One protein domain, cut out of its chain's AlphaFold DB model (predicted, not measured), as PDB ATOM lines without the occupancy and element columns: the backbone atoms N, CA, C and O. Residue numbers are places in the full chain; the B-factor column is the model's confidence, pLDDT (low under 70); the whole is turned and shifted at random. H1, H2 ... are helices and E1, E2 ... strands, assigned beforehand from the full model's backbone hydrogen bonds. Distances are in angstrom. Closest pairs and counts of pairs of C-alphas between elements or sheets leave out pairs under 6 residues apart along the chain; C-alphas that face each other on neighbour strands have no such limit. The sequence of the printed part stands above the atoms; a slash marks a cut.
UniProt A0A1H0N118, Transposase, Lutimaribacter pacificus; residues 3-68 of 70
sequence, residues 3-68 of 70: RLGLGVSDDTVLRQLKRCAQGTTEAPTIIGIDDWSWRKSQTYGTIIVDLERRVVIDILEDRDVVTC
ATOM      1  N   ARG A   3      41.774  -4.217 -33.667       80.56
ATOM      2  CA  ARG A   3      42.399  -4.714 -34.914       80.56
ATOM      3  C   ARG A   3      42.976  -3.610 -35.815       80.56
ATOM      4  O   ARG A   3      43.741  -3.916 -36.718       80.56
ATOM      5  N   LEU A   4      42.593  -2.356 -35.571       83.19
ATOM      6  CA  LEU A   4      43.104  -1.155 -36.238       83.19
ATOM      7  C   LEU A   4      44.160  -0.428 -35.377       83.19
ATOM      8  O   LEU A   4      44.572   0.668 -35.733       83.19
ATOM      9  N   GLY A   5      44.564  -0.992 -34.229       88.12
ATOM     10  CA  GLY A   5      45.506  -0.361 -33.294       88.12
ATOM     11  C   GLY A   5      44.933   0.832 -32.518       88.12
ATOM     12  O   GLY A   5      45.667   1.526 -31.822       88.12
ATOM     13  N   LEU A   6      43.624   1.082 -32.623       84.62
ATOM     14  CA  LEU A   6      42.955   2.189 -31.948       84.62
ATOM     15  C   LEU A   6      42.536   1.762 -30.535       84.62
ATOM     16  O   LEU A   6      41.760   0.818 -30.373       84.62
ATOM     17  N   GLY A   7      43.022   2.482 -29.518       91.25
ATOM     18  CA  GLY A   7      42.772   2.232 -28.089       91.25
ATOM     19  C   GLY A   7      41.366   2.598 -27.592       91.25
ATOM     20  O   GLY A   7      41.189   2.916 -26.421       91.25
ATOM     21  N   VAL A   8      40.368   2.596 -28.473       92.12
ATOM     22  CA  VAL A   8      38.969   2.914 -28.154       92.12
ATOM     23  C   VAL A   8      38.087   1.704 -28.437       92.12
ATOM     24  O   VAL A   8      38.410   0.898 -29.303       92.12
ATOM     25  N   SER A   9      36.977   1.546 -27.716       91.19
ATOM     26  CA  SER A   9      35.999   0.492 -28.015       91.19
ATOM     27  C   SER A   9      35.133   0.854 -29.223       91.19
ATOM     28  O   SER A   9      34.963   2.033 -29.544       91.19
ATOM     29  N   ASP A  10      34.537  -0.153 -29.864       92.12
ATOM     30  CA  ASP A  10      33.572   0.060 -30.951       92.12
ATOM     31  C   ASP A  10      32.385   0.920 -30.472       92.12
ATOM     32  O   ASP A  10      31.996   1.875 -31.144       92.12
ATOM     33  N   ASP A  11      31.908   0.691 -29.244       93.31
ATOM     34  CA  ASP A  11      30.863   1.503 -28.606       93.31
ATOM     35  C   ASP A  11      31.250   2.977 -28.463       93.31
ATOM     36  O   ASP A  11      30.408   3.870 -28.566       93.31
ATOM     37  N   THR A  12      32.531   3.255 -28.208       93.56
ATOM     38  CA  THR A  12      33.022   4.631 -28.087       93.56
ATOM     39  C   THR A  12      32.986   5.342 -29.432       93.56
ATOM     40  O   THR A  12      32.551   6.492 -29.490       93.56
ATOM     41  N   VAL A  13      33.354   4.649 -30.509       93.25
ATOM     42  CA  VAL A  13      33.251   5.179 -31.874       93.25
ATOM     43  C   VAL A  13      31.791   5.424 -32.246       93.25
ATOM     44  O   VAL A  13      31.448   6.528 -32.664       93.25
ATOM     45  N   LEU A  14      30.907   4.449 -32.022       93.56
ATOM     46  CA  LEU A  14      29.477   4.597 -32.311       93.56
ATOM     47  C   LEU A  14      28.849   5.757 -31.532       93.56
ATOM     48  O   LEU A  14      28.070   6.525 -32.091       93.56
ATOM     49  N   ARG A  15      29.208   5.928 -30.256       94.00
ATOM     50  CA  ARG A  15      28.730   7.049 -29.437       94.00
ATOM     51  C   ARG A  15      29.195   8.398 -29.984       94.00
ATOM     52  O   ARG A  15      28.410   9.342 -29.987       94.00
ATOM     53  N   GLN A  16      30.444   8.506 -30.437       93.12
ATOM     54  CA  GLN A  16      30.950   9.735 -31.053       93.12
ATOM     55  C   GLN A  16      30.250  10.030 -32.382       93.12
ATOM     56  O   GLN A  16      29.781  11.148 -32.569       93.12
ATOM     57  N   LEU A  17      30.093   9.024 -33.247       91.81
ATOM     58  CA  LEU A  17      29.366   9.165 -34.511       91.81
ATOM     59  C   LEU A  17      27.927   9.643 -34.285       91.81
ATOM     60  O   LEU A  17      27.505  10.610 -34.910       91.81
ATOM     61  N   LYS A  18      27.201   9.031 -33.338       90.19
ATOM     62  CA  LYS A  18      25.831   9.444 -32.984       90.19
ATOM     63  C   LYS A  18      25.770  10.887 -32.483       90.19
ATOM     64  O   LYS A  18      24.871  11.618 -32.873       90.19
ATOM     65  N   ARG A  19      26.734  11.316 -31.661       90.25
ATOM     66  CA  ARG A  19      26.815  12.711 -31.193       90.25
ATOM     67  C   ARG A  19      27.071  13.695 -32.332       90.25
ATOM     68  O   ARG A  19      26.487  14.766 -32.330       90.25
ATOM     69  N   CYS A  20      27.938  13.351 -33.282       87.06
ATOM     70  CA  CYS A  20      28.207  14.199 -34.445       87.06
ATOM     71  C   CYS A  20      27.021  14.256 -35.417       87.06
ATOM     72  O   CYS A  20      26.814  15.283 -36.051       87.06
ATOM     73  N   ALA A  21      26.243  13.175 -35.521       83.25
ATOM     74  CA  ALA A  21      25.059  13.106 -36.375       83.25
ATOM     75  C   ALA A  21      23.864  13.912 -35.832       83.25
ATOM     76  O   ALA A  21      22.953  14.232 -36.588       83.25
ATOM     77  N   GLN A  22      23.859  14.261 -34.541       77.38
ATOM     78  CA  GLN A  22      22.836  15.110 -33.926       77.38
ATOM     79  C   GLN A  22      23.061  16.585 -34.294       77.38
ATOM     80  O   GLN A  22      23.500  17.391 -33.476       77.38
ATOM     81  N   GLY A  23      22.779  16.932 -35.549       71.12
ATOM     82  CA  GLY A  23      22.654  18.311 -36.012       71.12
ATOM     83  C   GLY A  23      21.186  18.713 -36.117       71.12
ATOM     84  O   GLY A  23      20.360  17.938 -36.597       71.12
ATOM     85  N   THR A  24      20.845  19.927 -35.691       60.06
ATOM     86  CA  THR A  24      19.540  20.516 -36.008       60.06
ATOM     87  C   THR A  24      19.577  20.975 -37.459       60.06
ATOM     88  O   THR A  24      20.345  21.873 -37.799       60.06
ATOM     89  N   THR A  25      18.776  20.343 -38.311       73.00
ATOM     90  CA  THR A  25      18.620  20.745 -39.713       73.00
ATOM     91  C   THR A  25      17.223  21.323 -39.889       73.00
ATOM     92  O   THR A  25      16.272  20.833 -39.281       73.00
ATOM     93  N   GLU A  26      17.104  22.387 -40.683       82.81
ATOM     94  CA  GLU A  26      15.805  22.890 -41.133       82.81
ATOM     95  C   GLU A  26      14.998  21.776 -41.809       82.81
ATOM     96  O   GLU A  26      15.568  20.813 -42.331       82.81
ATOM     97  N   ALA A  27      13.671  21.915 -41.816       85.81
ATOM     98  CA  ALA A  27      12.813  20.948 -42.485       85.81
ATOM     99  C   ALA A  27      13.210  20.811 -43.974       85.81
ATOM    100  O   ALA A  27      13.474  21.823 -44.633       85.81
ATOM    101  N   PRO A  28      13.287  19.581 -44.512       88.00
ATOM    102  CA  PRO A  28      13.597  19.352 -45.919       88.00
ATOM    103  C   PRO A  28      12.454  19.866 -46.805       88.00
ATOM    104  O   PRO A  28      11.285  19.725 -46.447       88.00
ATOM    105  N   THR A  29      12.780  20.429 -47.973       92.44
ATOM    106  CA  THR A  29      11.752  20.867 -48.937       92.44
ATOM    107  C   THR A  29      11.446  19.759 -49.937       92.44
ATOM    108  O   THR A  29      10.292  19.568 -50.320       92.44
ATOM    109  N   ILE A  30      12.471  19.002 -50.345       94.06
ATOM    110  CA  ILE A  30      12.335  17.889 -51.287       94.06
ATOM    111  C   ILE A  30      12.799  16.589 -50.626       94.06
ATOM    112  O   ILE A  30      13.984  16.403 -50.341       94.06
ATOM    113  N   ILE A  31      11.859  15.662 -50.437       95.25
ATOM    114  CA  ILE A  31      12.121  14.335 -49.874       95.25
ATOM    115  C   ILE A  31      11.975  13.229 -50.920       95.25
ATOM    116  O   ILE A  31      11.129  13.293 -51.811       95.25
ATOM    117  N   GLY A  32      12.811  12.206 -50.792       93.88
ATOM    118  CA  GLY A  32      12.714  10.940 -51.503       93.88
ATOM    119  C   GLY A  32      12.259   9.850 -50.544       93.88
ATOM    120  O   GLY A  32      12.721   9.803 -49.405       93.88
ATOM    121  N   ILE A  33      11.362   8.988 -51.015       93.38
ATOM    122  CA  ILE A  33      10.843   7.836 -50.277       93.38
ATOM    123  C   ILE A  33      11.109   6.599 -51.133       93.38
ATOM    124  O   ILE A  33      10.744   6.593 -52.309       93.38
ATOM    125  N   ASP A  34      11.752   5.583 -50.561       90.50
ATOM    126  CA  ASP A  34      12.095   4.343 -51.269       90.50
ATOM    127  C   ASP A  34      12.013   3.116 -50.344       90.50
ATOM    128  O   ASP A  34      11.972   3.242 -49.116       90.50
ATOM    129  N   ASP A  35      12.009   1.920 -50.929       88.88
ATOM    130  CA  ASP A  35      12.094   0.653 -50.204       88.88
ATOM    131  C   ASP A  35      13.540   0.401 -49.732       88.88
ATOM    132  O   ASP A  35      14.504   0.444 -50.501       88.88
ATOM    133  N   TRP A  36      13.701   0.048 -48.458       89.56
ATOM    134  CA  TRP A  36      14.980  -0.326 -47.851       89.56
ATOM    135  C   TRP A  36      14.938  -1.741 -47.285       89.56
ATOM    136  O   TRP A  36      13.890  -2.221 -46.869       89.56
ATOM    137  N   SER A  37      16.090  -2.416 -47.221       90.62
ATOM    138  CA  SER A  37      16.225  -3.716 -46.552       90.62
ATOM    139  C   SER A  37      17.390  -3.715 -45.561       90.62
ATOM    140  O   SER A  37      18.518  -3.419 -45.955       90.62
ATOM    141  N   TRP A  38      17.160  -4.127 -44.306       85.31
ATOM    142  CA  TRP A  38      18.208  -4.239 -43.268       85.31
ATOM    143  C   TRP A  38      19.256  -5.284 -43.641       85.31
ATOM    144  O   TRP A  38      20.446  -5.160 -43.345       85.31
ATOM    145  N   ARG A  39      18.786  -6.345 -44.293       88.44
ATOM    146  CA  ARG A  39      19.589  -7.393 -44.901       88.44
ATOM    147  C   ARG A  39      18.992  -7.708 -46.257       88.44
ATOM    148  O   ARG A  39      17.773  -7.760 -46.401       88.44
ATOM    149  N   LYS A  40      19.866  -7.959 -47.231       85.62
ATOM    150  CA  LYS A  40      19.474  -8.266 -48.606       85.62
ATOM    151  C   LYS A  40      18.384  -9.340 -48.624       85.62
ATOM    152  O   LYS A  40      18.604 -10.445 -48.128       85.62
ATOM    153  N   SER A  41      17.251  -9.012 -49.240       83.25
ATOM    154  CA  SER A  41      16.102  -9.906 -49.402       83.25
ATOM    155  C   SER A  41      15.413 -10.364 -48.104       83.25
ATOM    156  O   SER A  41      14.790 -11.425 -48.103       83.25
ATOM    157  N   GLN A  42      15.528  -9.614 -47.003       84.19
ATOM    158  CA  GLN A  42      14.914  -9.960 -45.708       84.19
ATOM    159  C   GLN A  42      13.936  -8.876 -45.236       84.19
ATOM    160  O   GLN A  42      13.034  -8.521 -45.981       84.19
ATOM    161  N   THR A  43      14.076  -8.382 -44.003       87.25
ATOM    162  CA  THR A  43      13.224  -7.340 -43.429       87.25
ATOM    163  C   THR A  43      13.365  -6.059 -44.233       87.25
ATOM    164  O   THR A  43      14.464  -5.497 -44.328       87.25
ATOM    165  N   TYR A  44      12.247  -5.640 -44.812       85.38
ATOM    166  CA  TYR A  44      12.137  -4.405 -45.562       85.38
ATOM    167  C   TYR A  44      11.378  -3.363 -44.759       85.38
ATOM    168  O   TYR A  44      10.484  -3.716 -44.001       85.38
ATOM    169  N   GLY A  45      11.690  -2.107 -45.026       89.19
ATOM    170  CA  GLY A  45      10.962  -0.947 -44.541       89.19
ATOM    171  C   GLY A  45      11.121   0.193 -45.534       89.19
ATOM    172  O   GLY A  45      11.513  -0.037 -46.682       89.19
ATOM    173  N   THR A  46      10.856   1.412 -45.096       91.12
ATOM    174  CA  THR A  46      10.883   2.596 -45.955       91.12
ATOM    175  C   THR A  46      12.009   3.526 -45.533       91.12
ATOM    176  O   THR A  46      12.151   3.837 -44.356       91.12
ATOM    177  N   ILE A  47      12.818   3.986 -46.486       92.56
ATOM    178  CA  ILE A  47      13.845   5.002 -46.246       92.56
ATOM    179  C   ILE A  47      13.354   6.365 -46.721       92.56
ATOM    180  O   ILE A  47      12.843   6.501 -47.832       92.56
ATOM    181  N   ILE A  48      13.537   7.377 -45.875       93.12
ATOM    182  CA  ILE A  48      13.222   8.773 -46.171       93.12
ATOM    183  C   ILE A  48      14.540   9.541 -46.272       93.12
ATOM    184  O   ILE A  48      15.368   9.515 -45.357       93.12
ATOM    185  N   VAL A  49      14.748  10.227 -47.391       93.69
ATOM    186  CA  VAL A  49      16.000  10.922 -47.714       93.69
ATOM    187  C   VAL A  49      15.706  12.376 -48.059       93.69
ATOM    188  O   VAL A  49      14.817  12.656 -48.859       93.69
ATOM    189  N   ASP A  50      16.477  13.305 -47.502       93.38
ATOM    190  CA  ASP A  50      16.536  14.680 -47.997       93.38
ATOM    191  C   ASP A  50      17.321  14.667 -49.315       93.38
ATOM    192  O   ASP A  50      18.530  14.398 -49.331       93.38
ATOM    193  N   LEU A  51      16.639  14.929 -50.432       93.38
ATOM    194  CA  LEU A  51      17.255  14.859 -51.760       93.38
ATOM    195  C   LEU A  51      18.182  16.042 -52.047       93.38
ATOM    196  O   LEU A  51      19.098  15.917 -52.863       93.38
ATOM    197  N   GLU A  52      17.984  17.169 -51.370       93.62
ATOM    198  CA  GLU A  52      18.796  18.371 -51.540       93.62
ATOM    199  C   GLU A  52      20.145  18.197 -50.835       93.62
ATOM    200  O   GLU A  52      21.204  18.455 -51.410       93.62
ATOM    201  N   ARG A  53      20.111  17.691 -49.598       90.31
ATOM    202  CA  ARG A  53      21.298  17.499 -48.748       90.31
ATOM    203  C   ARG A  53      21.947  16.123 -48.908       90.31
ATOM    204  O   ARG A  53      23.076  15.935 -48.460       90.31
ATOM    205  N   ARG A  54      21.265  15.179 -49.567       90.81
ATOM    206  CA  ARG A  54      21.686  13.776 -49.746       90.81
ATOM    207  C   ARG A  54      21.954  13.074 -48.413       90.81
ATOM    208  O   ARG A  54      22.925  12.327 -48.280       90.81
ATOM    209  N   VAL A  55      21.096  13.330 -47.429       89.44
ATOM    210  CA  VAL A  55      21.167  12.725 -46.092       89.44
ATOM    211  C   VAL A  55      19.920  11.901 -45.813       89.44
ATOM    212  O   VAL A  55      18.822  12.255 -46.235       89.44
ATOM    213  N   VAL A  56      20.093  10.797 -45.090       90.56
ATOM    214  CA  VAL A  56      18.968   9.996 -44.595       90.56
ATOM    215  C   VAL A  56      18.313  10.753 -43.446       90.56
ATOM    216  O   VAL A  56      19.002  11.153 -42.508       90.56
ATOM    217  N   ILE A  57      17.002  10.953 -43.545       89.94
ATOM    218  CA  ILE A  57      16.188  11.574 -42.499       89.94
ATOM    219  C   ILE A  57      15.752  10.499 -41.510       89.94
ATOM    220  O   ILE A  57      15.990  10.640 -40.313       89.94
ATOM    221  N   ASP A  58      15.143   9.423 -42.017       89.06
ATOM    222  CA  ASP A  58      14.621   8.340 -41.189       89.06
ATOM    223  C   ASP A  58      14.517   7.019 -41.965       89.06
ATOM    224  O   ASP A  58      14.544   7.000 -43.202       89.06
ATOM    225  N   ILE A  59      14.403   5.915 -41.229       90.06
ATOM    226  CA  ILE A  59      14.081   4.592 -41.760       90.06
ATOM    227  C   ILE A  59      12.927   4.018 -40.936       90.06
ATOM    228  O   ILE A  59      13.092   3.691 -39.763       90.06
ATOM    229  N   LEU A  60      11.775   3.853 -41.576       90.19
ATOM    230  CA  LEU A  60      10.580   3.269 -40.980       90.19
ATOM    231  C   LEU A  60      10.641   1.744 -41.100       90.19
ATOM    232  O   LEU A  60      10.997   1.210 -42.152       90.19
ATOM    233  N   GLU A  61      10.333   1.043 -40.009       82.00
ATOM    234  CA  GLU A  61      10.425  -0.424 -39.930       82.00
ATOM    235  C   GLU A  61       9.301  -1.146 -40.686       82.00
ATOM    236  O   GLU A  61       9.469  -2.307 -41.061       82.00
ATOM    237  N   ASP A  62       8.176  -0.473 -40.932       72.44
ATOM    238  CA  ASP A  62       7.048  -0.998 -41.694       72.44
ATOM    239  C   ASP A  62       6.930  -0.342 -43.080       72.44
ATOM    240  O   ASP A  62       7.595   0.640 -43.406       72.44
ATOM    241  N   ARG A  63       6.121  -0.967 -43.944       63.47
ATOM    242  CA  ARG A  63       5.778  -0.456 -45.284       63.47
ATOM    243  C   ARG A  63       4.412   0.238 -45.301       63.47
ATOM    244  O   ARG A  63       3.880   0.524 -46.374       63.47
ATOM    245  N   ASP A  64       3.801   0.424 -44.135       61.75
ATOM    246  CA  ASP A  64       2.437   0.920 -44.053       61.75
ATOM    247  C   ASP A  64       2.430   2.437 -44.239       61.75
ATOM    248  O   ASP A  64       3.029   3.199 -43.488       61.75
ATOM    249  N   VAL A  65       1.698   2.892 -45.260       55.78
ATOM    250  CA  VAL A  65       1.585   4.313 -45.643       55.78
ATOM    251  C   VAL A  65       1.062   5.187 -44.493       55.78
ATOM    252  O   VAL A  65       1.313   6.389 -44.462       55.78
ATOM    253  N   VAL A  66       0.370   4.580 -43.524       59.47
ATOM    254  CA  VAL A  66      -0.145   5.238 -42.314       59.47
ATOM    255  C   VAL A  66       0.987   5.815 -41.452       59.47
ATOM    256  O   VAL A  66       0.793   6.832 -40.790       59.47
ATOM    257  N   THR A  67       2.183   5.228 -41.498       58.56
ATOM    258  CA  THR A  67       3.348   5.684 -40.725       58.56
ATOM    259  C   THR A  67       3.980   6.954 -41.320       58.56
ATOM    260  O   THR A  67       4.678   7.685 -40.623       58.56
ATOM    261  N   CYS A  68       3.687   7.284 -42.585       51.41
ATOM    262  CA  CYS A  68       4.259   8.438 -43.291       51.41
ATOM    263  C   CYS A  68       3.503   9.764 -43.068       51.41
ATOM    264  O   CYS A  68       3.887  10.782 -43.643       51.41
TER     265      CYS A  68
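This is residues 3 to 68 of the 70 residues of the protein "Transposase" of Lutimaribacter pacificus (UniProt A0A1H0N118). A small, strongly twisted sheet of three strands, E1, E2 and E3, makes the body, and an arm made of a tail and the helix H1 sticks out from it: residues 3 to 24 stand free. The short helix H2, at the last printed residues, only grazes the sheet. The printed part has 66 residues, with two named helices and three named strands in the order H1, E1, E2, E3, H2; the sheet order is E1, E2, E3, antiparallel throughout, and the class is mixed, helices and strands. The whole is loose, with a radius of gyration of the C-alphas of 15.5 A, and flat, spanning 44 by 33 by 17 A.

After residues 3 to 9, H1 takes residues 10 to 21, from C-alpha 10 at (33.572, 0.060, -30.951), and is 16.5 A long. E1 is residues 31 to 37, 18.8 A, beginning with C-alpha 31 at (12.121, 14.335, -49.874). E2 is residues 44 to 50, 19.7 A, and E3 is residues 55 to 60, 15.1 A. H2 is residues 65 to 68, 5.4 A, ending with C-alpha 68 at (4.259, 8.438, -43.291).

The three strands form a meander, each strand the antiparallel neighbour of the one before. E1 and E2 are a hairpin, their directions 152 degrees apart; the C-alphas of Ser 37 and Tyr 44 face each other at 4.3 A, and N 32 and O 49 are within hydrogen-bond range at 2.8 A, as are N 47 and O 34 at 2.9 A. E2 and E3 are also a hairpin, at 150 degrees; C-alphas 49 and 56 face each other at 4.4 A, and N 48 and O 58 are within range at 2.9 A, N 60 and O 46 at 2.8 A. E1 and E3 are the edge strands and E2 is the inner one. The closest C-alphas of E3 and H2 are those of Leu 60 and Thr 67, 7.6 A apart. H1 is not on the sheet, and it is apart from E2, E3 and H2. In H1 every O i to N i+4 pair is within hydrogen-bond range; H2 is too short for such a pair, and its one O i to N i+3 pair is within range.

The two C-alphas farthest apart are those of Gly 5 and Val 66, at 46.9 A. Without residues 3 to 24 the body has 44 residues and spans 32 by 22 by 13 A. The printed part has no cut and no long link; the links E2 to E3 and E3 to H2 are tight. The mean pLDDT of the printed part is 85.4, and residue 24 and residues 63 to 68 are under 70.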